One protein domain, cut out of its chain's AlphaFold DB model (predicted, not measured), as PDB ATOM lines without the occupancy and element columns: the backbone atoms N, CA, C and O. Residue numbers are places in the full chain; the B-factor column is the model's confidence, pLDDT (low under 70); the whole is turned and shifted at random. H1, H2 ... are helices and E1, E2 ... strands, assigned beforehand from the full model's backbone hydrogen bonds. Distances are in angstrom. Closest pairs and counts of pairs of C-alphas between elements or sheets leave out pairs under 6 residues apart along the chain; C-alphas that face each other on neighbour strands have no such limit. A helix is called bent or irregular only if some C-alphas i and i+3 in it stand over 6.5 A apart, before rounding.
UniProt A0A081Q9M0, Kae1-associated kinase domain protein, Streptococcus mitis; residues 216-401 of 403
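AT A GLANCE: This is residues 216 to 401 of the 403 residues of the protein "Kae1-associated kinase domain protein" of Streptococcus mitis (UniProt A0A081Q9M0). Five helical pieces lie side by side, each touching the next in the order H3, H5, H4, H6a, H6b, and beyond H6a an up-and-down bundle of three helices, H7, H8 and H9, makes the other end of the body. H6a lies nearest the middle and joins the two parts by touching both H4 and H7; a small hairpin, E1 and E2, packs by E2 on H6b, while H1 packs on H4. The printed part has 186 residues with nine named helices and three named strands, in the order H1 to H5, E1 to E3, H6 to H9; E1 and E2 form an antiparallel sheet, and the class is mostly helix. It is compact, with a radius of gyration of the C-alphas of 16.3 A and spans of 50 by 34 by 31 A.

IN THESE COORDINATES: Find C-alpha 283 at (60.436, 80.995, 147.413), where E1, residues 283 to 285, begins; E2 is residues 288 to 290, and E3, residues 292 to 294, pairs with no named strand. Before them come H1, residues 216 to 222, from C-alpha 216 at (38.077, 78.647, 133.105), H2, 227 to 231, H3, 236 to 245, H4, 254 to 263, and H5, 268 to 281, 20.4 A long. H6, residues 306 to 330, was assigned as one helix by its hydrogen bonds but is bent, with C-alphas 316 and 319 9.4 A apart; its arms are H6a, 306 to 316, and H6b, 319 to 330, the latter irregular, with C-alphas 320 and 323 8.1 A apart. H7 is residues 346 to 360, 20.5 A; H8 is 363 to 380, 25.6 A; H9, 387 to 399, ends at C-alpha 399 at (37.931, 100.527, 130.185).

HOW THE PARTS SIT: Look first at the hairpin E1 and E2, antiparallel at 133 degrees, where N 285 and O 288 are 2.9 A apart, within hydrogen-bond range. The closest C-alphas of E2 and H6b, Arg 289 and Leu 328, are 5.3 A apart. H6a touches H6b at Ile 310 and Ile 325, 5.8 A, and H4 at Ser 255 and Phe 309, 5.5 A. H4 and H5 form a helical hairpin, closest at Leu 258 and Ile 271, 6.0 A; H5 touches H3 at Met 243 and Gly 274, 6.4 A. H1 touches H4 at Ile 219 and Gly 256, 6.0 A, at a steep tilt of 48 degrees. H2 is close to H3 but not clearly touching, at Tyr 229 and Leu 239, 6.4 A. With residues 348 to 352 alone, H7 touches H6a, at Ala 307 and Ile 349, 5.9 A. In the bundle, H7 touches H8 at Ala 350 and Ala 369, 4.3 A, and H9 at Asp 351 and Val 393, 5.7 A; H8 and H9 are closest at Val 380 and Lys 387, 5.8 A. Every O i to N i+4 pair is within hydrogen-bond range in H1, H2, H3, H4, H6a, H7 and H9, against 9 of 10 in H5, 5 of 8 in H6b and 12 of 14 in H8.

THE WHOLE: The two C-alphas farthest apart, those of Asn 235 and Lys 381, are 50.7 A apart. The printed part has no cut; the links E3 to H6 and H6 to H7 are long. Residues 224, 295 to 296 and 401 have pLDDT under 70.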
ATOM      1  N   THR A 216      38.747  79.951 133.106       83.25
ATOM      2  CA  THR A 216      38.077  78.647 133.105       83.25
ATOM      3  C   THR A 216      38.139  77.963 131.741       83.25
ATOM      4  O   THR A 216      38.405  76.765 131.679       83.25
ATOM      5  N   GLU A 217      37.934  78.697 130.642       84.94
ATOM      6  CA  GLU A 217      38.075  78.147 129.284       84.94
ATOM      7  C   GLU A 217      39.500  77.661 129.024       84.94
ATOM      8  O   GLU A 217      39.692  76.565 128.495       84.94
ATOM      9  N   ILE A 218      40.495  78.451 129.437       84.88
ATOM     10  CA  ILE A 218      41.906  78.093 129.289       84.88
ATOM     11  C   ILE A 218      42.212  76.831 130.099       84.88
ATOM     12  O   ILE A 218      42.729  75.861 129.553       84.88
ATOM     13  N   ILE A 219      41.831  76.794 131.377       88.12
ATOM     14  CA  ILE A 219      42.079  75.638 132.244       88.12
ATOM     15  C   ILE A 219      41.411  74.373 131.697       88.12
ATOM     16  O   ILE A 219      42.051  73.326 131.653       88.12
ATOM     17  N   ASN A 220      40.158  74.454 131.245       84.06
ATOM     18  CA  ASN A 220      39.451  73.302 130.681       84.06
ATOM     19  C   ASN A 220      40.133  72.744 129.427       84.06
ATOM     20  O   ASN A 220      40.082  71.541 129.180       84.06
ATOM     21  N   LYS A 221      40.770  73.607 128.631       83.94
ATOM     22  CA  LYS A 221      41.524  73.193 127.447       83.94
ATOM     23  C   LYS A 221      42.865  72.548 127.814       83.94
ATOM     24  O   LYS A 221      43.252  71.566 127.186       83.94
ATOM     25  N   GLU A 222      43.564  73.097 128.803       82.56
ATOM     26  CA  GLU A 222      44.941  72.706 129.132       82.56
ATOM     27  C   GLU A 222      45.019  71.549 130.158       82.56
ATOM     28  O   GLU A 222      45.945  70.737 130.110       82.56
ATOM     29  N   LEU A 223      44.039  71.396 131.062       80.94
ATOM     30  CA  LEU A 223      44.044  70.373 132.121       80.94
ATOM     31  C   LEU A 223      43.246  69.112 131.768       80.94
ATOM     32  O   LEU A 223      42.174  68.837 132.304       80.94
ATOM     33  N   VAL A 224      43.852  68.244 130.959       68.38
ATOM     34  CA  VAL A 224      43.258  66.954 130.541       68.38
ATOM     35  C   VAL A 224      43.111  65.945 131.703       68.38
ATOM     36  O   VAL A 224      42.355  64.979 131.621       68.38
ATOM     37  N   ASN A 225      43.807  66.160 132.824       77.69
ATOM     38  CA  ASN A 225      43.928  65.185 133.915       77.69
ATOM     39  C   ASN A 225      42.968  65.405 135.099       77.69
ATOM     40  O   ASN A 225      43.191  64.812 136.157       77.69
ATOM     41  N   PHE A 226      41.924  66.229 134.973       90.81
ATOM     42  CA  PHE A 226      41.009  66.497 136.093       90.81
ATOM     43  C   PHE A 226      40.179  65.270 136.514       90.81
ATOM     44  O   PHE A 226      39.886  65.101 137.697       90.81
ATOM     45  N   GLN A 227      39.905  64.339 135.592       91.25
ATOM     46  CA  GLN A 227      39.082  63.148 135.857       91.25
ATOM     47  C   GLN A 227      39.555  62.327 137.070       91.25
ATOM     48  O   GLN A 227      38.745  61.774 137.812       91.25
ATOM     49  N   ARG A 228      40.871  62.244 137.315       93.06
ATOM     50  CA  ARG A 228      41.408  61.504 138.474       93.06
ATOM     51  C   ARG A 228      41.056  62.162 139.813       93.06
ATOM     52  O   ARG A 228      40.903  61.449 140.799       93.06
ATOM     53  N   TYR A 229      40.927  63.490 139.842       94.94
ATOM     54  CA  TYR A 229      40.495  64.241 141.019       94.94
ATOM     55  C   TYR A 229      38.995  64.072 141.232       94.94
ATOM     56  O   TYR A 229      38.573  63.782 142.347       94.94
ATOM     57  N   GLU A 230      38.202  64.146 140.162       93.56
ATOM     58  CA  GLU A 230      36.760  63.878 140.212       93.56
ATOM     59  C   GLU A 230      36.456  62.474 140.753       93.56
ATOM     60  O   GLU A 230      35.699  62.323 141.712       93.56
ATOM     61  N   ASN A 231      37.145  61.449 140.246       94.75
ATOM     62  CA  ASN A 231      37.006  60.073 140.733       94.75
ATOM     63  C   ASN A 231      37.406  59.915 142.212       94.75
ATOM     64  O   ASN A 231      36.950  58.995 142.891       94.75
ATOM     65  N   ALA A 232      38.269  60.800 142.714       95.31
ATOM     66  CA  ALA A 232      38.739  60.815 144.092       95.31
ATOM     67  C   ALA A 232      37.950  61.781 144.995       95.31
ATOM     68  O   ALA A 232      38.299  61.892 146.168       95.31
ATOM     69  N   LYS A 233      36.887  62.442 144.503       93.88
ATOM     70  CA  LYS A 233      36.161  63.519 145.210       93.88
ATOM     71  C   LYS A 233      35.779  63.174 146.654       93.88
ATOM     72  O   LYS A 233      35.927  64.004 147.542       93.88
ATOM     73  N   ASN A 234      35.369  61.930 146.901       93.19
ATOM     74  CA  ASN A 234      34.947  61.455 148.226       93.19
ATOM     75  C   ASN A 234      36.065  60.759 149.029       93.19
ATOM     76  O   ASN A 234      35.799  60.130 150.052       93.19
ATOM     77  N   ASN A 235      37.316  60.819 148.569       95.81
ATOM     78  CA  ASN A 235      38.470  60.201 149.214       95.81
ATOM     79  C   ASN A 235      39.555  61.249 149.480       95.81
ATOM     80  O   ASN A 235      40.496  61.422 148.703       95.81
ATOM     81  N   GLN A 236      39.439  61.912 150.631       95.00
ATOM     82  CA  GLN A 236      40.334  62.996 151.031       95.00
ATOM     83  C   GLN A 236      41.814  62.583 151.017       95.00
ATOM     84  O   GLN A 236      42.645  63.311 150.486       95.00
ATOM     85  N   ARG A 237      42.158  61.390 151.525       95.88
ATOM     86  CA  ARG A 237      43.553  60.907 151.537       95.88
ATOM     87  C   ARG A 237      44.116  60.739 150.130       95.88
ATOM     88  O   ARG A 237      45.279  61.056 149.893       95.88
ATOM     89  N   LEU A 238      43.301  60.240 149.201       96.50
ATOM     90  CA  LEU A 238      43.711  60.095 147.810       96.50
ATOM     91  C   LEU A 238      43.893  61.462 147.144       96.50
ATOM     92  O   LEU A 238      44.898  61.653 146.467       96.50
ATOM     93  N   LEU A 239      42.990  62.419 147.379       97.19
ATOM     94  CA  LEU A 239      43.136  63.789 146.874       97.19
ATOM     95  C   LEU A 239      44.429  64.437 147.370       97.19
ATOM     96  O   LEU A 239      45.213  64.917 146.559       97.19
ATOM     97  N   GLN A 240      44.702  64.368 148.675       97.06
ATOM     98  CA  GLN A 240      45.944  64.887 149.254       97.06
ATOM     99  C   GLN A 240      47.177  64.238 148.606       97.06
ATOM    100  O   GLN A 240      48.118  64.931 148.225       97.06
ATOM    101  N   HIS A 241      47.163  62.913 148.419       96.81
ATOM    102  CA  HIS A 241      48.252  62.204 147.749       96.81
ATOM    103  C   HIS A 241      48.445  62.650 146.291       96.81
ATOM    104  O   HIS A 241      49.583  62.797 145.846       96.81
ATOM    105  N   LEU A 242      47.357  62.868 145.546       96.19
ATOM    106  CA  LEU A 242      47.420  63.362 144.170       96.19
ATOM    107  C   LEU A 242      48.034  64.766 144.117       96.19
ATOM    108  O   LEU A 242      48.968  64.973 143.347       96.19
ATOM    109  N   MET A 243      47.597  65.677 144.993       96.25
ATOM    110  CA  MET A 243      48.106  67.053 145.055       96.25
ATOM    111  C   MET A 243      49.617  67.107 145.307       96.25
ATOM    112  O   MET A 243      50.332  67.851 144.640       96.25
ATOM    113  N   HIS A 244      50.136  66.272 146.215       95.31
ATOM    114  CA  HIS A 244      51.580  66.193 146.494       95.31
ATOM    115  C   HIS A 244      52.415  65.703 145.309       95.31
ATOM    116  O   HIS A 244      53.614  65.977 145.246       95.31
ATOM    117  N   ARG A 245      51.800  64.974 144.372       93.56
ATOM    118  CA  ARG A 245      52.467  64.460 143.170       93.56
ATOM    119  C   ARG A 245      52.436  65.428 141.994       93.56
ATOM    120  O   ARG A 245      53.125  65.161 141.008       93.56
ATOM    121  N   GLU A 246      51.671  66.516 142.073       92.81
ATOM    122  CA  GLU A 246      51.694  67.540 141.033       92.81
ATOM    123  C   GLU A 246      53.058  68.232 141.012       92.81
ATOM    124  O   GLU A 246      53.535  68.764 142.018       92.81
ATOM    125  N   LYS A 247      53.702  68.183 139.843       90.69
ATOM    126  CA  LYS A 247      54.996  68.833 139.613       90.69
ATOM    127  C   LYS A 247      54.825  70.330 139.393       90.69
ATOM    128  O   LYS A 247      55.577  71.116 139.957       90.69
ATOM    129  N   ASN A 248      53.819  70.699 138.604       92.44
ATOM    130  CA  ASN A 248      53.555  72.081 138.242       92.44
ATOM    131  C   ASN A 248      52.591  72.702 139.253       92.44
ATOM    132  O   ASN A 248      51.622  72.072 139.686       92.44
ATOM    133  N   LEU A 249      52.867  73.946 139.635       94.38
ATOM    134  CA  LEU A 249      52.109  74.648 140.669       94.38
ATOM    135  C   LEU A 249      51.179  75.725 140.099       94.38
ATOM    136  O   LEU A 249      50.247  76.118 140.794       94.38
ATOM    137  N   GLY A 250      51.394  76.183 138.861       94.44
ATOM    138  CA  GLY A 250      50.545  77.179 138.203       94.44
ATOM    139  C   GLY A 250      49.205  76.621 137.708       94.44
ATOM    140  O   GLY A 250      48.717  75.590 138.181       94.44
ATOM    141  N   LEU A 251      48.572  77.331 136.775       95.12
ATOM    142  CA  LEU A 251      47.302  76.937 136.155       95.12
ATOM    143  C   LEU A 251      47.391  75.669 135.293       95.12
ATOM    144  O   LEU A 251      46.380  75.001 135.108       95.12
ATOM    145  N   ASP A 252      48.578  75.307 134.812       93.44
ATOM    146  CA  ASP A 252      48.864  74.034 134.140       93.44
ATOM    147  C   ASP A 252      49.055  72.859 135.123       93.44
ATOM    148  O   ASP A 252      49.324  71.728 134.716       93.44
ATOM    149  N   GLY A 253      48.902  73.115 136.424       94.38
ATOM    150  CA  GLY A 253      49.032  72.133 137.489       94.38
ATOM    151  C   GLY A 253      48.101  72.424 138.661       94.38
ATOM    152  O   GLY A 253      46.893  72.596 138.485       94.38
ATOM    153  N   LEU A 254      48.652  72.429 139.880       95.81
ATOM    154  CA  LEU A 254      47.849  72.433 141.106       95.81
ATOM    155  C   LEU A 254      46.912  73.650 141.219       95.81
ATOM    156  O   LEU A 254      45.756  73.459 141.586       95.81
ATOM    157  N   SER A 255      47.327  74.867 140.846       96.94
ATOM    158  CA  SER A 255      46.432  76.042 140.912       96.94
ATOM    159  C   SER A 255      45.206  75.897 140.006       96.94
ATOM    160  O   SER A 255      44.091  76.214 140.417       96.94
ATOM    161  N   GLY A 256      45.388  75.388 138.784       96.25
ATOM    162  CA  GLY A 256      44.274  75.183 137.857       96.25
ATOM    163  C   GLY A 256      43.357  74.041 138.300       96.25
ATOM    164  O   GLY A 256      42.134  74.166 138.227       96.25
ATOM    165  N   LEU A 257      43.927  72.964 138.854       96.06
ATOM    166  CA  LEU A 257      43.151  71.872 139.449       96.06
ATOM    167  C   LEU A 257      42.284  72.365 140.612       96.06
ATOM    168  O   LEU A 257      41.134  71.951 140.716       96.06
ATOM    169  N   LEU A 258      42.792  73.272 141.451       96.94
ATOM    170  CA  LEU A 258      42.037  73.847 142.568       96.94
ATOM    171  C   LEU A 258      40.870  74.727 142.100       96.94
ATOM    172  O   LEU A 258      39.795  74.670 142.697       96.94
ATOM    173  N   ILE A 259      41.036  75.476 141.002       96.38
ATOM    174  CA  ILE A 259      39.928  76.201 140.358       96.38
ATOM    175  C   ILE A 259      38.849  75.219 139.892       96.38
ATOM    176  O   ILE A 259      37.672  75.421 140.187       96.38
ATOM    177  N   LEU A 260      39.229  74.133 139.210       95.19
ATOM    178  CA  LEU A 260      38.263  73.115 138.791       95.19
ATOM    179  C   LEU A 260      37.583  72.469 140.004       95.19
ATOM    180  O   LEU A 260      36.365  72.366 140.040       95.19
ATOM    181  N   MET A 261      38.328  72.114 141.050       95.44
ATOM    182  CA  MET A 261      37.747  71.587 142.290       95.44
ATOM    183  C   MET A 261      36.718  72.548 142.904       95.44
ATOM    184  O   MET A 261      35.671  72.094 143.361       95.44
ATOM    185  N   LYS A 262      36.973  73.863 142.868       95.94
ATOM    186  CA  LYS A 262      36.009  74.883 143.300       95.94
ATOM    187  C   LYS A 262      34.759  74.904 142.418       95.94
ATOM    188  O   LYS A 262      33.661  74.966 142.954       95.94
ATOM    189  N   ILE A 263      34.916  74.830 141.094       94.06
ATOM    190  CA  ILE A 263      33.798  74.798 140.129       94.06
ATOM    191  C   ILE A 263      32.931  73.547 140.314       94.06
ATOM    192  O   ILE A 263      31.713  73.617 140.205       94.06
ATOM    193  N   TYR A 264      33.556  72.405 140.593       93.75
ATOM    194  CA  TYR A 264      32.886  71.118 140.766       93.75
ATOM    195  C   TYR A 264      32.517  70.825 142.229       93.75
ATOM    196  O   TYR A 264      32.346  69.656 142.586       93.75
ATOM    197  N   ASP A 265      32.397  71.849 143.079       95.19
ATOM    198  CA  ASP A 265      31.928  71.762 144.470       95.19
ATOM    199  C   ASP A 265      32.645  70.687 145.306       95.19
ATOM    200  O   ASP A 265      32.024  69.783 145.880       95.19
ATOM    201  N   PHE A 266      33.975  70.714 145.318       97.00
ATOM    202  CA  PHE A 266      34.765  69.962 146.293       97.00
ATOM    203  C   PHE A 266      34.744  70.660 147.658       97.00
ATOM    204  O   PHE A 266      34.449  71.849 147.764       97.00
ATOM    205  N   ASP A 267      35.081  69.907 148.707       95.56
ATOM    206  CA  ASP A 267      35.191  70.429 150.071       95.56
ATOM    207  C   ASP A 267      36.184  71.613 150.139       95.56
ATOM    208  O   ASP A 267      37.282  71.567 149.575       95.56
ATOM    209  N   CYS A 268      35.810  72.691 150.825       95.00
ATOM    210  CA  CYS A 268      36.681  73.857 150.972       95.00
ATOM    211  C   CYS A 268      37.961  73.510 151.746       95.00
ATOM    212  O   CYS A 268      39.027  74.001 151.378       95.00
ATOM    213  N   ASP A 269      37.897  72.590 152.713       96.19
ATOM    214  CA  ASP A 269      39.068  72.167 153.487       96.19
ATOM    215  C   ASP A 269      40.103  71.451 152.603       96.19
ATOM    216  O   ASP A 269      41.313  71.571 152.820       96.19
ATOM    217  N   ILE A 270      39.657  70.714 151.573       97.44
ATOM    218  CA  ILE A 270      40.584  70.064 150.636       97.44
ATOM    219  C   ILE A 270      41.192  71.067 149.652       97.44
ATOM    220  O   ILE A 270      42.358  70.925 149.282       97.44
ATOM    221  N   ILE A 271      40.438  72.096 149.255       98.06
ATOM    222  CA  ILE A 271      40.947  73.180 148.407       98.06
ATOM    223  C   ILE A 271      42.004  73.981 149.178       98.06
ATOM    224  O   ILE A 271      43.107  74.193 148.674       98.06
ATOM    225  N   ASP A 272      41.716  74.343 150.428       98.00
ATOM    226  CA  ASP A 272      42.651  75.041 151.311       98.00
ATOM    227  C   ASP A 272      43.928  74.235 151.559       98.00
ATOM    228  O   ASP A 272      45.032  74.780 151.556       98.00
ATOM    229  N   TYR A 273      43.798  72.916 151.723       98.25
ATOM    230  CA  TYR A 273      44.949  72.025 151.825       98.25
ATOM    231  C   TYR A 273      45.851  72.112 150.585       98.25
ATOM    232  O   TYR A 273      47.070  72.232 150.714       98.25
ATOM    233  N   GLY A 274      45.267  72.096 149.384       98.06
ATOM    234  CA  GLY A 274      46.024  72.242 148.142       98.06
ATOM    235  C   GLY A 274      46.693  73.612 148.000       98.06
ATOM    236  O   GLY A 274      47.838  73.686 147.558       98.06
ATOM    237  N   ILE A 275      46.029  74.685 148.437       98.56
ATOM    238  CA  ILE A 275      46.623  76.030 148.482       98.56
ATOM    239  C   ILE A 275      47.837  76.048 149.421       98.56
ATOM    240  O   ILE A 275      48.895  76.554 149.042       98.56
ATOM    241  N   ASN A 276      47.730  75.438 150.605       98.31
ATOM    242  CA  ASN A 276      48.835  75.364 151.564       98.31
ATOM    243  C   ASN A 276      50.054  74.612 151.009       98.31
ATOM    244  O   ASN A 276      51.179  75.058 151.229       98.31
ATOM    245  N   ILE A 277      49.859  73.556 150.207       97.75
ATOM    246  CA  ILE A 277      50.968  72.877 149.507       97.75
ATOM    247  C   ILE A 277      51.746  73.857 148.620       97.75
ATOM    248  O   ILE A 277      52.977  73.799 148.568       97.75
ATOM    249  N   ILE A 278      51.051  74.737 147.892       97.44
ATOM    250  CA  ILE A 278      51.713  75.735 147.041       97.44
ATOM    251  C   ILE A 278      52.446  76.751 147.923       97.44
ATOM    252  O   ILE A 278      53.618  77.024 147.674       97.44
ATOM    253  N   ILE A 279      51.793  77.256 148.979       97.31
ATOM    254  CA  ILE A 279      52.356  78.249 149.912       97.31
ATOM    255  C   ILE A 279      53.668  77.764 150.541       97.31
ATOM    256  O   ILE A 279      54.632  78.531 150.601       97.31
ATOM    257  N   GLU A 280      53.718  76.505 150.980       95.75
ATOM    258  CA  GLU A 280      54.906  75.875 151.577       95.75
ATOM    259  C   GLU A 280      56.087  75.771 150.602       95.75
ATOM    260  O   GLU A 280      57.239  75.736 151.030       95.75
ATOM    261  N   LYS A 281      55.816  75.744 149.291       94.25
ATOM    262  CA  LYS A 281      56.833  75.656 148.235       94.25
ATOM    263  C   LYS A 281      57.271  77.014 147.688       94.25
ATOM    264  O   LYS A 281      58.240  77.063 146.936       94.25
ATOM    265  N   LEU A 282      56.573  78.101 148.012       94.56
ATOM    266  CA  LEU A 282      56.932  79.438 147.538       94.56
ATOM    267  C   LEU A 282      58.347  79.822 147.988       94.56
ATOM    268  O   LEU A 282      58.727  79.583 149.133       94.56
ATOM    269  N   ILE A 283      59.089  80.499 147.112       93.38
ATOM    270  CA  ILE A 283      60.436  80.995 147.413       93.38
ATOM    271  C   ILE A 283      60.500  82.516 147.299       93.38
ATOM    272  O   ILE A 283      59.704  83.130 146.587       93.38
ATOM    273  N   VAL A 284      61.448  83.134 148.004       91.06
ATOM    274  CA  VAL A 284      61.716  84.574 147.902       91.06
ATOM    275  C   VAL A 284      62.730  84.803 146.785       91.06
ATOM    276  O   VAL A 284      63.855  84.311 146.858       91.06
ATOM    277  N   ALA A 285      62.323  85.540 145.754       85.75
ATOM    278  CA  ALA A 285      63.182  86.031 144.684       85.75
ATOM    279  C   ALA A 285      63.483  87.527 144.879       85.75
ATOM    280  O   ALA A 285      62.896  88.181 145.741       85.75
ATOM    281  N   ASP A 286      64.355  88.090 144.036       76.75
ATOM    282  CA  ASP A 286      64.781  89.499 144.108       76.75
ATOM    283  C   ASP A 286      63.610  90.501 144.141       76.75
ATOM    284  O   ASP A 286      63.720  91.567 144.743       76.75
ATOM    285  N   ASN A 287      62.481  90.153 143.511       78.31
ATOM    286  CA  ASN A 287      61.316  91.028 143.357       78.31
ATOM    287  C   ASN A 287      60.132  90.651 144.265       78.31
ATOM    288  O   ASN A 287      59.078  91.265 144.157       78.31
ATOM    289  N   GLY A 288      60.272  89.649 145.136       86.12
ATOM    290  CA  GLY A 288      59.197  89.206 146.025       86.12
ATOM    291  C   GLY A 288      59.016  87.694 146.052       86.12
ATOM    292  O   GLY A 288      59.815  86.931 145.503       86.12
ATOM    293  N   ARG A 289      57.957  87.251 146.729       92.75
ATOM    294  CA  ARG A 289      57.634  85.830 146.866       92.75
ATOM    295  C   ARG A 289      56.998  85.309 145.581       92.75
ATOM    296  O   ARG A 289      56.114  85.951 145.020       92.75
ATOM    297  N   MET A 290      57.460  84.159 145.097       94.81
ATOM    298  CA  MET A 290      57.082  83.640 143.783       94.81
ATOM    299  C   MET A 290      56.946  82.116 143.767       94.81
ATOM    300  O   MET A 290      57.514  81.400 144.596       94.81
ATOM    301  N   VAL A 291      56.190  81.632 142.781       94.81
ATOM    302  CA  VAL A 291      55.999  80.206 142.493       94.81
ATOM    303  C   VAL A 291      57.241  79.644 141.783       94.81
ATOM    304  O   VAL A 291      57.631  80.179 140.735       94.81
ATOM    305  N   PRO A 292      57.873  78.580 142.319       92.62
ATOM    306  CA  PRO A 292      58.999  77.926 141.664       92.62
ATOM    307  C   PRO A 292      58.539  76.986 140.540       92.62
ATOM    308  O   PRO A 292      57.456  76.407 140.611       92.62
ATOM    309  N   ILE A 293      59.399  76.791 139.537       86.44
ATOM    310  CA  ILE A 293      59.177  75.841 138.430       86.44
ATOM    311  C   ILE A 293      60.199  74.696 138.413       86.44
ATOM    312  O   ILE A 293      59.826  73.550 138.198       86.44
ATOM    313  N   GLU A 294      61.469  74.986 138.704       75.19
ATOM    314  CA  GLU A 294      62.588  74.035 138.806       75.19
ATOM    315  C   GLU A 294      63.637  74.607 139.783       75.19
ATOM    316  O   GLU A 294      63.454  75.719 140.269       75.19
ATOM    317  N   SER A 295      64.714  73.872 140.098       61.03
ATOM    318  CA  SER A 295      65.771  74.225 141.073       61.03
ATOM    319  C   SER A 295      66.080  75.733 141.179       61.03
ATOM    320  O   SER A 295      66.862  76.270 140.397       61.03
ATOM    321  N   ASN A 296      65.489  76.407 142.175       63.44
ATOM    322  CA  ASN A 296      65.609  77.852 142.445       63.44
ATOM    323  C   ASN A 296      65.265  78.795 141.269       63.44
ATOM    324  O   ASN A 296      65.691  79.950 141.253       63.44
ATOM    325  N   LEU A 297      64.476  78.334 140.297       82.00
ATOM    326  CA  LEU A 297      63.912  79.151 139.227       82.00
ATOM    327  C   LEU A 297      62.449  79.463 139.524       82.00
ATOM    328  O   LEU A 297      61.674  78.587 139.906       82.00
ATOM    329  N   VAL A 298      62.071  80.719 139.303       89.69
ATOM    330  CA  VAL A 298      60.709  81.221 139.501       89.69
ATOM    331  C   VAL A 298      60.068  81.572 138.169       89.69
ATOM    332  O   VAL A 298      60.757  82.000 137.240       89.69
ATOM    333  N   SER A 299      58.745  81.434 138.096       91.31
ATOM    334  CA  SER A 299      57.964  81.866 136.937       91.31
ATOM    335  C   SER A 299      56.955  82.954 137.316       91.31
ATOM    336  O   SER A 299      56.207  82.793 138.289       91.31
ATOM    337  N   PRO A 300      56.887  84.064 136.561       94.19
ATOM    338  CA  PRO A 300      55.841  85.066 136.725       94.19
ATOM    339  C   PRO A 300      54.556  84.730 135.948       94.19
ATOM    340  O   PRO A 300      53.566  85.428 136.119       94.19
ATOM    341  N   TYR A 301      54.550  83.703 135.094       95.62
ATOM    342  CA  TYR A 301      53.508  83.499 134.080       95.62
ATOM    343  C   TYR A 301      52.211  82.870 134.608       95.62
ATOM    344  O   TYR A 301      52.151  82.371 135.735       95.62
ATOM    345  N   LEU A 302      51.159  82.909 133.780       95.19
ATOM    346  CA  LEU A 302      49.867  82.290 134.083       95.19
ATOM    347  C   LEU A 302      49.970  80.767 134.139       95.19
ATOM    348  O   LEU A 302      49.476  80.159 135.087       95.19
ATOM    349  N   ASN A 303      50.624  80.154 133.152       94.38
ATOM    350  CA  ASN A 303      50.669  78.704 133.024       94.38
ATOM    351  C   ASN A 303      51.269  78.027 134.261       94.38
ATOM    352  O   ASN A 303      50.575  77.286 134.930       94.38
ATOM    353  N   ASN A 304      52.518  78.314 134.616       93.12
ATOM    354  CA  ASN A 304      53.287  77.543 135.592       93.12
ATOM    355  C   ASN A 304      53.763  78.396 136.777       93.12
ATOM    356  O   ASN A 304      54.581  77.941 137.573       93.12
ATOM    357  N   GLY A 305      53.286  79.641 136.879       94.69
ATOM    358  CA  GLY A 305      53.898  80.657 137.721       94.69
ATOM    359  C   GLY A 305      52.949  81.437 138.623       94.69
ATOM    360  O   GLY A 305      51.813  81.061 138.917       94.69
ATOM    361  N   THR A 306      53.491  82.555 139.095       96.75
ATOM    362  CA  THR A 306      52.931  83.391 140.159       96.75
ATOM    363  C   THR A 306      51.638  84.082 139.739       96.75
ATOM    364  O   THR A 306      50.700  84.119 140.533       96.75
ATOM    365  N   ALA A 307      51.538  84.568 138.495       97.19
ATOM    366  CA  ALA A 307      50.293  85.146 137.995       97.19
ATOM    367  C   ALA A 307      49.160  84.113 138.017       97.19
ATOM    368  O   ALA A 307      48.062  84.411 138.478       97.19
ATOM    369  N   GLY A 308      49.451  82.874 137.616       96.94
ATOM    370  CA  GLY A 308      48.482  81.786 137.647       96.94
ATOM    371  C   GLY A 308      47.943  81.495 139.043       96.94
ATOM    372  O   GLY A 308      46.732  81.403 139.246       96.94
ATOM    373  N   PHE A 309      48.843  81.413 140.022       98.00
ATOM    374  CA  PHE A 309      48.448  81.182 141.408       98.00
ATOM    375  C   PHE A 309      47.639  82.352 141.983       98.00
ATOM    376  O   PHE A 309      46.604  82.121 142.600       98.00
ATOM    377  N   ILE A 310      48.026  83.605 141.707       98.38
ATOM    378  CA  ILE A 310      47.240  84.785 142.100       98.38
ATOM    379  C   ILE A 310      45.813  84.704 141.549       98.38
ATOM    380  O   ILE A 310      44.855  84.879 142.301       98.38
ATOM    381  N   ARG A 311      45.656  84.398 140.255       97.44
ATOM    382  CA  ARG A 311      44.333  84.271 139.632       97.44
ATOM    383  C   ARG A 311      43.493  83.168 140.287       97.44
ATOM    384  O   ARG A 311      42.288  83.344 140.448       97.44
ATOM    385  N   ALA A 312      44.114  82.057 140.691       97.56
ATOM    386  CA  ALA A 312      43.433  80.994 141.429       97.56
ATOM    387  C   ALA A 312      42.980  81.445 142.820       97.56
ATOM    388  O   ALA A 312      41.835  81.199 143.186       97.56
ATOM    389  N   LEU A 313      43.829  82.155 143.569       98.31
ATOM    390  CA  LEU A 313      43.467  82.697 144.883       98.31
ATOM    391  C   LEU A 313      42.290  83.679 144.788       98.31
ATOM    392  O   LEU A 313      41.347  83.563 145.566       98.31
ATOM    393  N   ILE A 314      42.311  84.585 143.801       97.31
ATOM    394  CA  ILE A 314      41.206  85.519 143.526       97.31
ATOM    395  C   ILE A 314      39.910  84.754 143.229       97.31
ATOM    396  O   ILE A 314      38.863  85.091 143.775       97.31
ATOM    397  N   PHE A 315      39.977  83.728 142.375       96.25
ATOM    398  CA  PHE A 315      38.808  82.939 141.979       96.25
ATOM    399  C   PHE A 315      38.223  82.115 143.136       96.25
ATOM    400  O   PHE A 315      37.008  81.956 143.235       96.25
ATOM    401  N   ILE A 316      39.081  81.557 143.993       96.81
ATOM    402  CA  ILE A 316      38.669  80.656 145.073       96.81
ATOM    403  C   ILE A 316      38.081  81.437 146.248       96.81
ATOM    404  O   ILE A 316      36.972  81.108 146.681       96.81
ATOM    405  N   ASP A 317      38.828  82.417 146.768       97.00
ATOM    406  CA  ASP A 317      38.435  83.252 147.907       97.00
ATOM    407  C   ASP A 317      39.361  84.482 148.039       97.00
ATOM    408  O   ASP A 317      40.383  84.465 148.732       97.00
ATOM    409  N   PHE A 318      39.010  85.572 147.354       96.62
ATOM    410  CA  PHE A 318      39.791  86.809 147.385       96.62
ATOM    411  C   PHE A 318      39.959  87.384 148.802       96.62
ATOM    412  O   PHE A 318      41.060  87.812 149.161       96.62
ATOM    413  N   GLU A 319      38.893  87.406 149.609       96.88
ATOM    414  CA  GLU A 319      38.921  88.025 150.940       96.88
ATOM    415  C   GLU A 319      39.895  87.288 151.857       96.88
ATOM    416  O   GLU A 319      40.760  87.911 152.478       96.88
ATOM    417  N   LYS A 320      39.828  85.954 151.869       97.69
ATOM    418  CA  LYS A 320      40.716  85.114 152.674       97.69
ATOM    419  C   LYS A 320      42.187  85.254 152.289       97.69
ATOM    420  O   LYS A 320      43.051  85.262 153.165       97.69
ATOM    421  N   TYR A 321      42.486  85.346 150.993       98.06
ATOM    422  CA  TYR A 321      43.859  85.308 150.480       98.06
ATOM    423  C   TYR A 321      44.445  86.682 150.135       98.06
ATOM    424  O   TYR A 321      45.536  86.762 149.570       98.06
ATOM    425  N   THR A 322      43.763  87.769 150.503       97.81
ATOM    426  CA  THR A 322      44.136  89.147 150.147       97.81
ATOM    427  C   THR A 322      45.597  89.496 150.464       97.81
ATOM    428  O   THR A 322      46.282  90.073 149.617       97.81
ATOM    429  N   ASP A 323      46.100  89.154 151.653       96.50
ATOM    430  CA  ASP A 323      47.467  89.526 152.051       96.50
ATOM    431  C   ASP A 323      48.535  88.739 151.284       96.50
ATOM    432  O   ASP A 323      49.527  89.317 150.835       96.50
ATOM    433  N   LEU A 324      48.294  87.448 151.043       97.38
ATOM    434  CA  LEU A 324      49.169  86.624 150.212       97.38
ATOM    435  C   LEU A 324      49.183  87.121 148.761       97.38
ATOM    436  O   LEU A 324      50.243  87.202 148.149       97.38
ATOM    437  N   ILE A 325      48.023  87.498 148.215       98.31
ATOM    438  CA  ILE A 325      47.924  88.059 146.862       98.31
ATOM    439  C   ILE A 325      48.783  89.327 146.740       98.31
ATOM    440  O   ILE A 325      49.510  89.477 145.757       98.31
ATOM    441  N   LYS A 326      48.747  90.221 147.738       95.62
ATOM    442  CA  LYS A 326      49.604  91.419 147.762       95.62
ATOM    443  C   LYS A 326      51.085  91.048 147.799       95.62
ATOM    444  O   LYS A 326      51.850  91.597 147.011       95.62
ATOM    445  N   GLU A 327      51.482  90.100 148.647       94.81
ATOM    446  CA  GLU A 327      52.873  89.631 148.729       94.81
ATOM    447  C   GLU A 327      53.374  89.085 147.379       94.81
ATOM    448  O   GLU A 327      54.447  89.463 146.906       94.81
ATOM    449  N   LEU A 328      52.574  88.234 146.731       96.94
ATOM    450  CA  LEU A 328      52.907  87.627 145.441       96.94
ATOM    451  C   LEU A 328      52.936  88.652 144.298       96.94
ATOM    452  O   LEU A 328      53.711  88.507 143.352       96.94
ATOM    453  N   SER A 329      52.097  89.691 144.369       96.38
ATOM    454  CA  SER A 329      51.978  90.693 143.305       96.38
ATOM    455  C   SER A 329      53.256  91.501 143.077       96.38
ATOM    456  O   SER A 329      53.521  91.890 141.940       96.38
ATOM    457  N   GLU A 330      54.093  91.692 144.103       93.44
ATOM    458  CA  GLU A 330      55.387  92.369 143.944       93.44
ATOM    459  C   GLU A 330      56.310  91.593 142.988       93.44
ATOM    460  O   GLU A 330      56.988  92.200 142.154       93.44
ATOM    461  N   GLY A 331      56.227  90.255 142.996       92.19
ATOM    462  CA  GLY A 331      56.970  89.384 142.082       92.19
ATOM    463  C   GLY A 331      56.591  89.547 140.604       92.19
ATOM    464  O   GLY A 331      57.343  89.118 139.727       92.19
ATOM    465  N   LEU A 332      55.455  90.189 140.302       94.38
ATOM    466  CA  LEU A 332      54.994  90.462 138.935       94.38
ATOM    467  C   LEU A 332      55.418  91.838 138.402       94.38
ATOM    468  O   LEU A 332      55.229  92.116 137.217       94.38
ATOM    469  N   ILE A 333      55.998  92.705 139.237       91.38
ATOM    470  CA  ILE A 333      56.357  94.078 138.859       91.38
ATOM    471  C   ILE A 333      57.659  94.097 138.042       91.38
ATOM    472  O   ILE A 333      58.728  94.505 138.502       91.38
ATOM    473  N   THR A 334      57.556  93.692 136.778       84.56
ATOM    474  CA  THR A 334      58.624  93.769 135.774       84.56
ATOM    475  C   THR A 334      58.142  94.475 134.508       84.56
ATOM    476  O   THR A 334      56.978  94.384 134.144       84.56
ATOM    477  N   GLU A 335      59.043  95.178 133.822       79.94
ATOM    478  CA  GLU A 335      58.732  95.869 132.558       79.94
ATOM    479  C   GLU A 335      59.010  94.999 131.325       79.94
ATOM    480  O   GLU A 335      58.632  95.371 130.219       79.94
ATOM    481  N   PHE A 336      59.657  93.847 131.517       83.75
ATOM    482  CA  PHE A 336      59.921  92.871 130.470       83.75
ATOM    483  C   PHE A 336      59.925  91.457 131.056       83.75
ATOM    484  O   PHE A 336      60.489  91.206 132.128       83.75
ATOM    485  N   ALA A 337      59.334  90.522 130.321       83.12
ATOM    486  CA  ALA A 337      59.480  89.091 130.531       83.12
ATOM    487  C   ALA A 337      59.734  88.412 129.179       83.12
ATOM    488  O   ALA A 337      59.472  88.979 128.126       83.12
ATOM    489  N   GLN A 338      60.277  87.197 129.208       82.81
ATOM    490  CA  GLN A 338      60.824  86.538 128.019       82.81
ATOM    491  C   GLN A 338      59.826  86.323 126.868       82.81
ATOM    492  O   GLN A 338      60.233  86.407 125.711       82.81
ATOM    493  N   TYR A 339      58.565  86.018 127.167       90.62
ATOM    494  CA  TYR A 339      57.552  85.683 126.165       90.62
ATOM    495  C   TYR A 339      56.445  86.736 126.121       90.62
ATOM    496  O   TYR A 339      56.188  87.409 127.118       90.62
ATOM    497  N   ALA A 340      55.787  86.869 124.971       93.31
ATOM    498  CA  ALA A 340      54.768  87.890 124.738       93.31
ATOM    499  C   ALA A 340      53.326  87.373 124.886       93.31
ATOM    500  O   ALA A 340      52.444  88.171 125.173       93.31
ATOM    501  N   ASP A 341      53.087  86.071 124.706       92.75
ATOM    502  CA  ASP A 341      51.748  85.470 124.651       92.75
ATOM    503  C   ASP A 341      50.980  85.515 125.981       92.75
ATOM    504  O   ASP A 341      51.532  85.824 127.043       92.75
ATOM    505  N   PHE A 342      49.678  85.222 125.928       93.81
ATOM    506  CA  PHE A 342      48.815  85.250 127.107       93.81
ATOM    507  C   PHE A 342      49.185  84.179 128.142       93.81
ATOM    508  O   PHE A 342      49.296  84.479 129.327       93.81
ATOM    509  N   TRP A 343      49.411  82.936 127.717       93.44
ATOM    510  CA  TRP A 343      49.556  81.797 128.631       93.44
ATOM    511  C   TRP A 343      50.929  81.726 129.316       93.44
ATOM    512  O   TRP A 343      51.011  81.510 130.528       93.44
ATOM    513  N   ASN A 344      52.006  81.952 128.564       92.19
ATOM    514  CA  ASN A 344      53.395  81.829 129.012       92.19
ATOM    515  C   ASN A 344      54.137  83.170 129.040       92.19
ATOM    516  O   ASN A 344      55.360  83.171 129.178       92.19
ATOM    517  N   GLY A 345      53.450  84.302 128.863       94.62
ATOM    518  CA  GLY A 345      54.104  85.574 128.570       94.62
ATOM    519  C   GLY A 345      53.546  86.802 129.279       94.62
ATOM    520  O   GLY A 345      52.775  86.741 130.239       94.62
ATOM    521  N   MET A 346      54.027  87.954 128.814       96.19
ATOM    522  CA  MET A 346      53.756  89.280 129.363       96.19
ATOM    523  C   MET A 346      52.271  89.650 129.341       96.19
ATOM    524  O   MET A 346      51.835  90.361 130.245       96.19
ATOM    525  N   LEU A 347      51.486  89.163 128.372       95.62
ATOM    526  CA  LEU A 347      50.048  89.445 128.311       95.62
ATOM    527  C   LEU A 347      49.291  88.888 129.519       95.62
ATOM    528  O   LEU A 347      48.483  89.606 130.102       95.62
ATOM    529  N   GLY A 348      49.585  87.657 129.941       96.00
ATOM    530  CA  GLY A 348      48.944  87.065 131.117       96.00
ATOM    531  C   GLY A 348      49.324  87.761 132.426       96.00
ATOM    532  O   GLY A 348      48.501  87.901 133.335       96.00
ATOM    533  N   ILE A 349      50.563  88.256 132.508       97.31
ATOM    534  CA  ILE A 349      51.023  89.083 133.632       97.31
ATOM    535  C   ILE A 349      50.262  90.411 133.641       97.31
ATOM    536  O   ILE A 349      49.731  90.801 134.681       97.31
ATOM    537  N   ALA A 350      50.177  91.088 132.491       97.25
ATOM    538  CA  ALA A 350      49.449  92.343 132.355       97.25
ATOM    539  C   ALA A 350      47.974  92.173 132.743       97.25
ATOM    540  O   ALA A 350      47.486  92.930 133.576       97.25
ATOM    541  N   ASP A 351      47.295  91.142 132.236       96.44
ATOM    542  CA  ASP A 351      45.903  90.836 132.588       96.44
ATOM    543  C   ASP A 351      45.706  90.652 134.101       96.44
ATOM    544  O   ASP A 351      44.788  91.223 134.695       96.44
ATOM    545  N   THR A 352      46.617  89.915 134.741       97.38
ATOM    546  CA  THR A 352      46.590  89.693 136.193       97.38
ATOM    547  C   THR A 352      46.785  91.002 136.960       97.38
ATOM    548  O   THR A 352      46.049  91.279 137.904       97.38
ATOM    549  N   LEU A 353      47.729  91.850 136.545       97.81
ATOM    550  CA  LEU A 353      47.958  93.160 137.163       97.81
ATOM    551  C   LEU A 353      46.752  94.101 137.007       97.81
ATOM    552  O   LEU A 353      46.433  94.843 137.936       97.81
ATOM    553  N   LEU A 354      46.059  94.065 135.867       96.81
ATOM    554  CA  LEU A 354      44.836  94.842 135.652       96.81
ATOM    555  C   LEU A 354      43.703  94.380 136.573       96.81
ATOM    556  O   LEU A 354      43.019  95.211 137.169       96.81
ATOM    557  N   GLU A 355      43.538  93.071 136.764       95.88
ATOM    558  CA  GLU A 355      42.577  92.548 137.737       95.88
ATOM    559  C   GLU A 355      42.933  92.977 139.170       95.88
ATOM    560  O   GLU A 355      42.077  93.476 139.902       95.88
ATOM    561  N   LEU A 356      44.207  92.888 139.556       97.19
ATOM    562  CA  LEU A 356      44.677  93.374 140.856       97.19
ATOM    563  C   LEU A 356      44.434  94.877 141.034       97.19
ATOM    564  O   LEU A 356      44.098  95.324 142.133       97.19
ATOM    565  N   TYR A 357      44.566  95.676 139.972       96.88
ATOM    566  CA  TYR A 357      44.221  97.096 140.009       96.88
ATOM    567  C   TYR A 357      42.728  97.311 140.282       96.88
ATOM    568  O   TYR A 357      42.385  98.204 141.058       96.88
ATOM    569  N   CYS A 358      41.838  96.492 139.715       94.00
ATOM    570  CA  CYS A 358      40.405  96.579 140.000       94.00
ATOM    571  C   CYS A 358      40.098  96.416 141.492       94.00
ATOM    572  O   CYS A 358      39.315  97.209 142.018       94.00
ATOM    573  N   TYR A 359      40.754  95.463 142.159       94.56
ATOM    574  CA  TYR A 359      40.559  95.185 143.584       94.56
ATOM    575  C   TYR A 359      41.272  96.179 144.508       94.56
ATOM    576  O   TYR A 359      40.673  96.690 145.450       94.56
ATOM    577  N   PHE A 360      42.551  96.469 144.252       95.50
ATOM    578  CA  PHE A 360      43.396  97.213 145.195       95.50
ATOM    579  C   PHE A 360      43.591  98.691 144.853       95.50
ATOM    580  O   PHE A 360      44.076  99.444 145.694       95.50
ATOM    581  N   LYS A 361      43.274  99.117 143.622       94.06
ATOM    582  CA  LYS A 361      43.497 100.485 143.110       94.06
ATOM    583  C   LYS A 361      44.948 100.981 143.239       94.06
ATOM    584  O   LYS A 361      45.212 102.183 143.250       94.06
ATOM    585  N   VAL A 362      45.916 100.063 143.284       94.50
ATOM    586  CA  VAL A 362      47.348 100.392 143.333       94.50
ATOM    587  C   VAL A 362      47.825 100.799 141.942       94.50
ATOM    588  O   VAL A 362      47.975  99.969 141.047       94.50
ATOM    589  N   ARG A 363      48.109 102.093 141.766       93.44
ATOM    590  CA  ARG A 363      48.516 102.699 140.485       93.44
ATOM    591  C   ARG A 363      49.681 101.974 139.794       93.44
ATOM    592  O   ARG A 363      49.651 101.814 138.577       93.44
ATOM    593  N   LYS A 364      50.650 101.477 140.571       93.69
ATOM    594  CA  LYS A 364      51.817 100.719 140.085       93.69
ATOM    595  C   LYS A 364      51.417  99.519 139.213       93.69
ATOM    596  O   LYS A 364      52.069  99.272 138.206       93.69
ATOM    597  N   TYR A 365      50.331  98.808 139.540       95.69
ATOM    598  CA  TYR A 365      49.868  97.665 138.739       95.69
ATOM    599  C   TYR A 365      49.426  98.092 137.340       95.69
ATOM    600  O   TYR A 365      49.834  97.490 136.351       95.69
ATOM    601  N   LYS A 366      48.650  99.177 137.257       93.62
ATOM    602  CA  LYS A 366      48.174  99.739 135.990       93.62
ATOM    603  C   LYS A 366      49.332 100.259 135.130       93.62
ATOM    604  O   LYS A 366      49.349 100.028 133.925       93.62
ATOM    605  N   GLU A 367      50.314 100.922 135.742       92.00
ATOM    606  CA  GLU A 367      51.503 101.437 135.046       92.00
ATOM    607  C   GLU A 367      52.387 100.314 134.486       92.00
ATOM    608  O   GLU A 367      52.832 100.384 133.339       92.00
ATOM    609  N   VAL A 368      52.607  99.250 135.261       93.50
ATOM    610  CA  VAL A 368      53.383  98.092 134.798       93.50
ATOM    611  C   VAL A 368      52.630  97.313 133.723       93.50
ATOM    612  O   VAL A 368      53.234  96.945 132.719       93.50
ATOM    613  N   ALA A 369      51.316  97.116 133.869       95.31
ATOM    614  CA  ALA A 369      50.500  96.472 132.842       95.31
ATOM    615  C   ALA A 369      50.560  97.231 131.506       95.31
ATOM    616  O   ALA A 369      50.782  96.613 130.466       95.31
ATOM    617  N   LEU A 370      50.463  98.569 131.531       91.81
ATOM    618  CA  LEU A 370      50.695  99.409 130.351       91.81
ATOM    619  C   LEU A 370      52.086  99.161 129.755       91.81
ATOM    620  O   LEU A 370      52.238  99.009 128.544       91.81
ATOM    621  N   SER A 371      53.114  99.110 130.604       91.12
ATOM    622  CA  SER A 371      54.481  98.886 130.143       91.12
ATOM    623  C   SER A 371      54.636  97.552 129.403       91.12
ATOM    624  O   SER A 371      55.288  97.497 128.355       91.12
ATOM    625  N   LEU A 372      54.025  96.492 129.932       94.56
ATOM    626  CA  LEU A 372      54.010  95.168 129.320       94.56
ATOM    627  C   LEU A 372      53.214  95.162 128.008       94.56
ATOM    628  O   LEU A 372      53.703  94.616 127.025       94.56
ATOM    629  N   LEU A 373      52.054  95.828 127.954       93.44
ATOM    630  CA  LEU A 373      51.248  95.954 126.733       93.44
ATOM    631  C   LEU A 373      52.032  96.613 125.591       93.44
ATOM    632  O   LEU A 373      52.149  96.011 124.529       93.44
ATOM    633  N   ASN A 374      52.662  97.769 125.820       90.25
ATOM    634  CA  ASN A 374      53.500  98.417 124.796       90.25
ATOM    635  C   ASN A 374      54.641  97.500 124.312       90.25
ATOM    636  O   ASN A 374      55.028  97.506 123.145       90.25
ATOM    637  N   THR A 375      55.205  96.700 125.222       91.94
ATOM    638  CA  THR A 375      56.278  95.759 124.878       91.94
ATOM    639  C   THR A 375      55.742  94.629 124.000       91.94
ATOM    640  O   THR A 375      56.363  94.282 123.002       91.94
ATOM    641  N   VAL A 376      54.574  94.072 124.331       93.94
ATOM    642  CA  VAL A 376      53.908  93.032 123.532       93.94
ATOM    643  C   VAL A 376      53.494  93.557 122.160       93.94
ATOM    644  O   VAL A 376      53.610  92.831 121.174       93.94
ATOM    645  N   GLU A 377      53.069  94.815 122.064       91.56
ATOM    646  CA  GLU A 377      52.707  95.457 120.799       91.56
ATOM    647  C   GLU A 377      53.837  95.345 119.760       91.56
ATOM    648  O   GLU A 377      53.580  95.076 118.583       91.56
ATOM    649  N   CYS A 378      55.098  95.442 120.203       91.44
ATOM    650  CA  CYS A 378      56.271  95.238 119.352       91.44
ATOM    651  C   CYS A 378      56.277  93.851 118.691       91.44
ATOM    652  O   CYS A 378      56.720  93.726 117.558       91.44
ATOM    653  N   TYR A 379      55.771  92.810 119.358       93.12
ATOM    654  CA  TYR A 379      55.667  91.454 118.809       93.12
ATOM    655  C   TYR A 379      54.428  91.286 117.920       93.12
ATOM    656  O   TYR A 379      54.502  90.613 116.889       93.12
ATOM    657  N   VAL A 380      53.302  91.907 118.285       91.88
ATOM    658  CA  VAL A 380      52.044  91.853 117.514       91.88
ATOM    659  C   VAL A 380      52.214  92.493 116.135       91.88
ATOM    660  O   VAL A 380      51.766  91.917 115.144       91.88
ATOM    661  N   LYS A 381      52.931  93.625 116.043       88.94
ATOM    662  CA  LYS A 381      53.232  94.328 114.777       88.94
ATOM    663  C   LYS A 381      53.897  93.443 113.720       88.94
ATOM    664  O   LYS A 381      53.757  93.708 112.530       88.94
ATOM    665  N   TYR A 382      54.583  92.386 114.151       89.62
ATOM    666  CA  TYR A 382      55.297  91.451 113.281       89.62
ATOM    667  C   TYR A 382      54.782  90.010 113.409       89.62
ATOM    668  O   TYR A 382      55.511  89.068 113.104       89.62
ATOM    669  N   SER A 383      53.533  89.832 113.858       88.69
ATOM    670  CA  SER A 383      52.844  88.535 113.948       88.69
ATOM    671  C   SER A 383      53.570  87.479 114.795       88.69
ATOM    672  O   SER A 383      53.443  86.280 114.547       88.69
ATOM    673  N   LYS A 384      54.334  87.907 115.811       90.62
ATOM    674  CA  LYS A 384      54.991  87.023 116.795       90.62
ATOM    675  C   LYS A 384      54.202  86.856 118.098       90.62
ATOM    676  O   LYS A 384      54.623  86.094 118.962       90.62
ATOM    677  N   ALA A 385      53.070  87.541 118.228       91.75
ATOM    678  CA  ALA A 385      52.099  87.369 119.306       91.75
ATOM    679  C   ALA A 385      50.673  87.426 118.733       91.75
ATOM    680  O   ALA A 385      50.444  88.069 117.705       91.75
ATOM    681  N   ASP A 386      49.725  86.742 119.378       91.88
ATOM    682  CA  ASP A 386      48.327  86.692 118.940       91.88
ATOM    683  C   ASP A 386      47.660  88.063 119.131       91.88
ATOM    684  O   ASP A 386      47.588  88.608 120.236       91.88
ATOM    685  N   LYS A 387      47.170  88.640 118.028       91.44
ATOM    686  CA  LYS A 387      46.536  89.963 118.035       91.44
ATOM    687  C   LYS A 387      45.252  89.982 118.869       91.44
ATOM    688  O   LYS A 387      44.990  90.979 119.530       91.44
ATOM    689  N   GLN A 388      44.461  88.910 118.860       91.44
ATOM    690  CA  GLN A 388      43.199  88.854 119.603       91.44
ATOM    691  C   GLN A 388      43.449  88.771 121.111       91.44
ATOM    692  O   GLN A 388      42.757  89.439 121.876       91.44
ATOM    693  N   GLU A 389      44.463  88.015 121.542       92.81
ATOM    694  CA  GLU A 389      44.915  88.011 122.944       92.81
ATOM    695  C   GLU A 389      45.352  89.410 123.391       92.81
ATOM    696  O   GLU A 389      44.950  89.882 124.454       92.81
ATOM    697  N   TYR A 390      46.129  90.102 122.554       93.25
ATOM    698  CA  TYR A 390      46.558  91.470 122.829       93.25
ATOM    699  C   TYR A 390      45.379  92.446 122.942       93.25
ATOM    700  O   TYR A 390      45.284  93.170 123.933       93.25
ATOM    701  N   LEU A 391      44.464  92.445 121.965       91.75
ATOM    702  CA  LEU A 391      43.295  93.330 121.957       91.75
ATOM    703  C   LEU A 391      42.389  93.100 123.171       91.75
ATOM    704  O   LEU A 391      41.865  94.063 123.724       91.75
ATOM    705  N   TYR A 392      42.246  91.851 123.621       92.06
ATOM    706  CA  TYR A 392      41.468  91.520 124.814       92.06
ATOM    707  C   TYR A 392      42.041  92.149 126.090       92.06
ATOM    708  O   TYR A 392      41.308  92.731 126.889       92.06
ATOM    709  N   VAL A 393      43.356  92.050 126.304       93.81
ATOM    710  CA  VAL A 393      43.983  92.647 127.497       93.81
ATOM    711  C   VAL A 393      44.029  94.172 127.375       93.81
ATOM    712  O   VAL A 393      43.818  94.884 128.360       93.81
ATOM    713  N   LEU A 394      44.252  94.689 126.164       92.19
ATOM    714  CA  LEU A 394      44.232  96.121 125.892       92.19
ATOM    715  C   LEU A 394      42.857  96.735 126.177       92.19
ATOM    716  O   LEU A 394      42.801  97.790 126.810       92.19
ATOM    717  N   SER A 395      41.756  96.090 125.774       90.00
ATOM    718  CA  SER A 395      40.408  96.619 126.016       90.00
ATOM    719  C   SER A 395      40.138  96.787 127.512       90.00
ATOM    720  O   SER A 395      39.727  97.863 127.936       90.00
ATOM    721  N   LYS A 396      40.522  95.801 128.339       91.19
ATOM    722  CA  LYS A 396      40.434  95.908 129.807       91.19
ATOM    723  C   LYS A 396      41.200  97.106 130.355       91.19
ATOM    724  O   LYS A 396      40.725  97.778 131.265       91.19
ATOM    725  N   TYR A 397      42.400  97.371 129.841       91.94
ATOM    726  CA  TYR A 397      43.182  98.531 130.267       91.94
ATOM    727  C   TYR A 397      42.496  99.855 129.898       91.94
ATOM    728  O   TYR A 397      42.526 100.808 130.684       91.94
ATOM    729  N   MET A 398      41.884  99.918 128.715       87.62
ATOM    730  CA  MET A 398      41.200 101.110 128.216       87.62
ATOM    731  C   MET A 398      39.914 101.403 128.990       87.62
ATOM    732  O   MET A 398      39.729 102.550 129.392       87.62
ATOM    733  N   ASP A 399      39.123 100.384 129.330       85.69
ATOM    734  CA  ASP A 399      37.931 100.527 130.185       85.69
ATOM    735  C   ASP A 399      38.275 101.153 131.551       85.69
ATOM    736  O   ASP A 399      37.474 101.844 132.175       85.69
ATOM    737  N   MET A 400      39.515 100.968 132.018       84.00
ATOM    738  CA  MET A 400      40.014 101.551 133.266       84.00
ATOM    739  C   MET A 400      40.543 102.985 133.124       84.00
ATOM    740  O   MET A 400      40.958 103.557 134.134       84.00
ATOM    741  N   LYS A 401      40.659 103.553 131.914       64.44
ATOM    742  CA  LYS A 401      41.009 104.976 131.703       64.44
ATOM    743  C   LYS A 401      39.801 105.901 131.848       64.44
ATOM    744  O   LYS A 401      40.006 107.085 132.092       64.44
TER     745      LYS A 401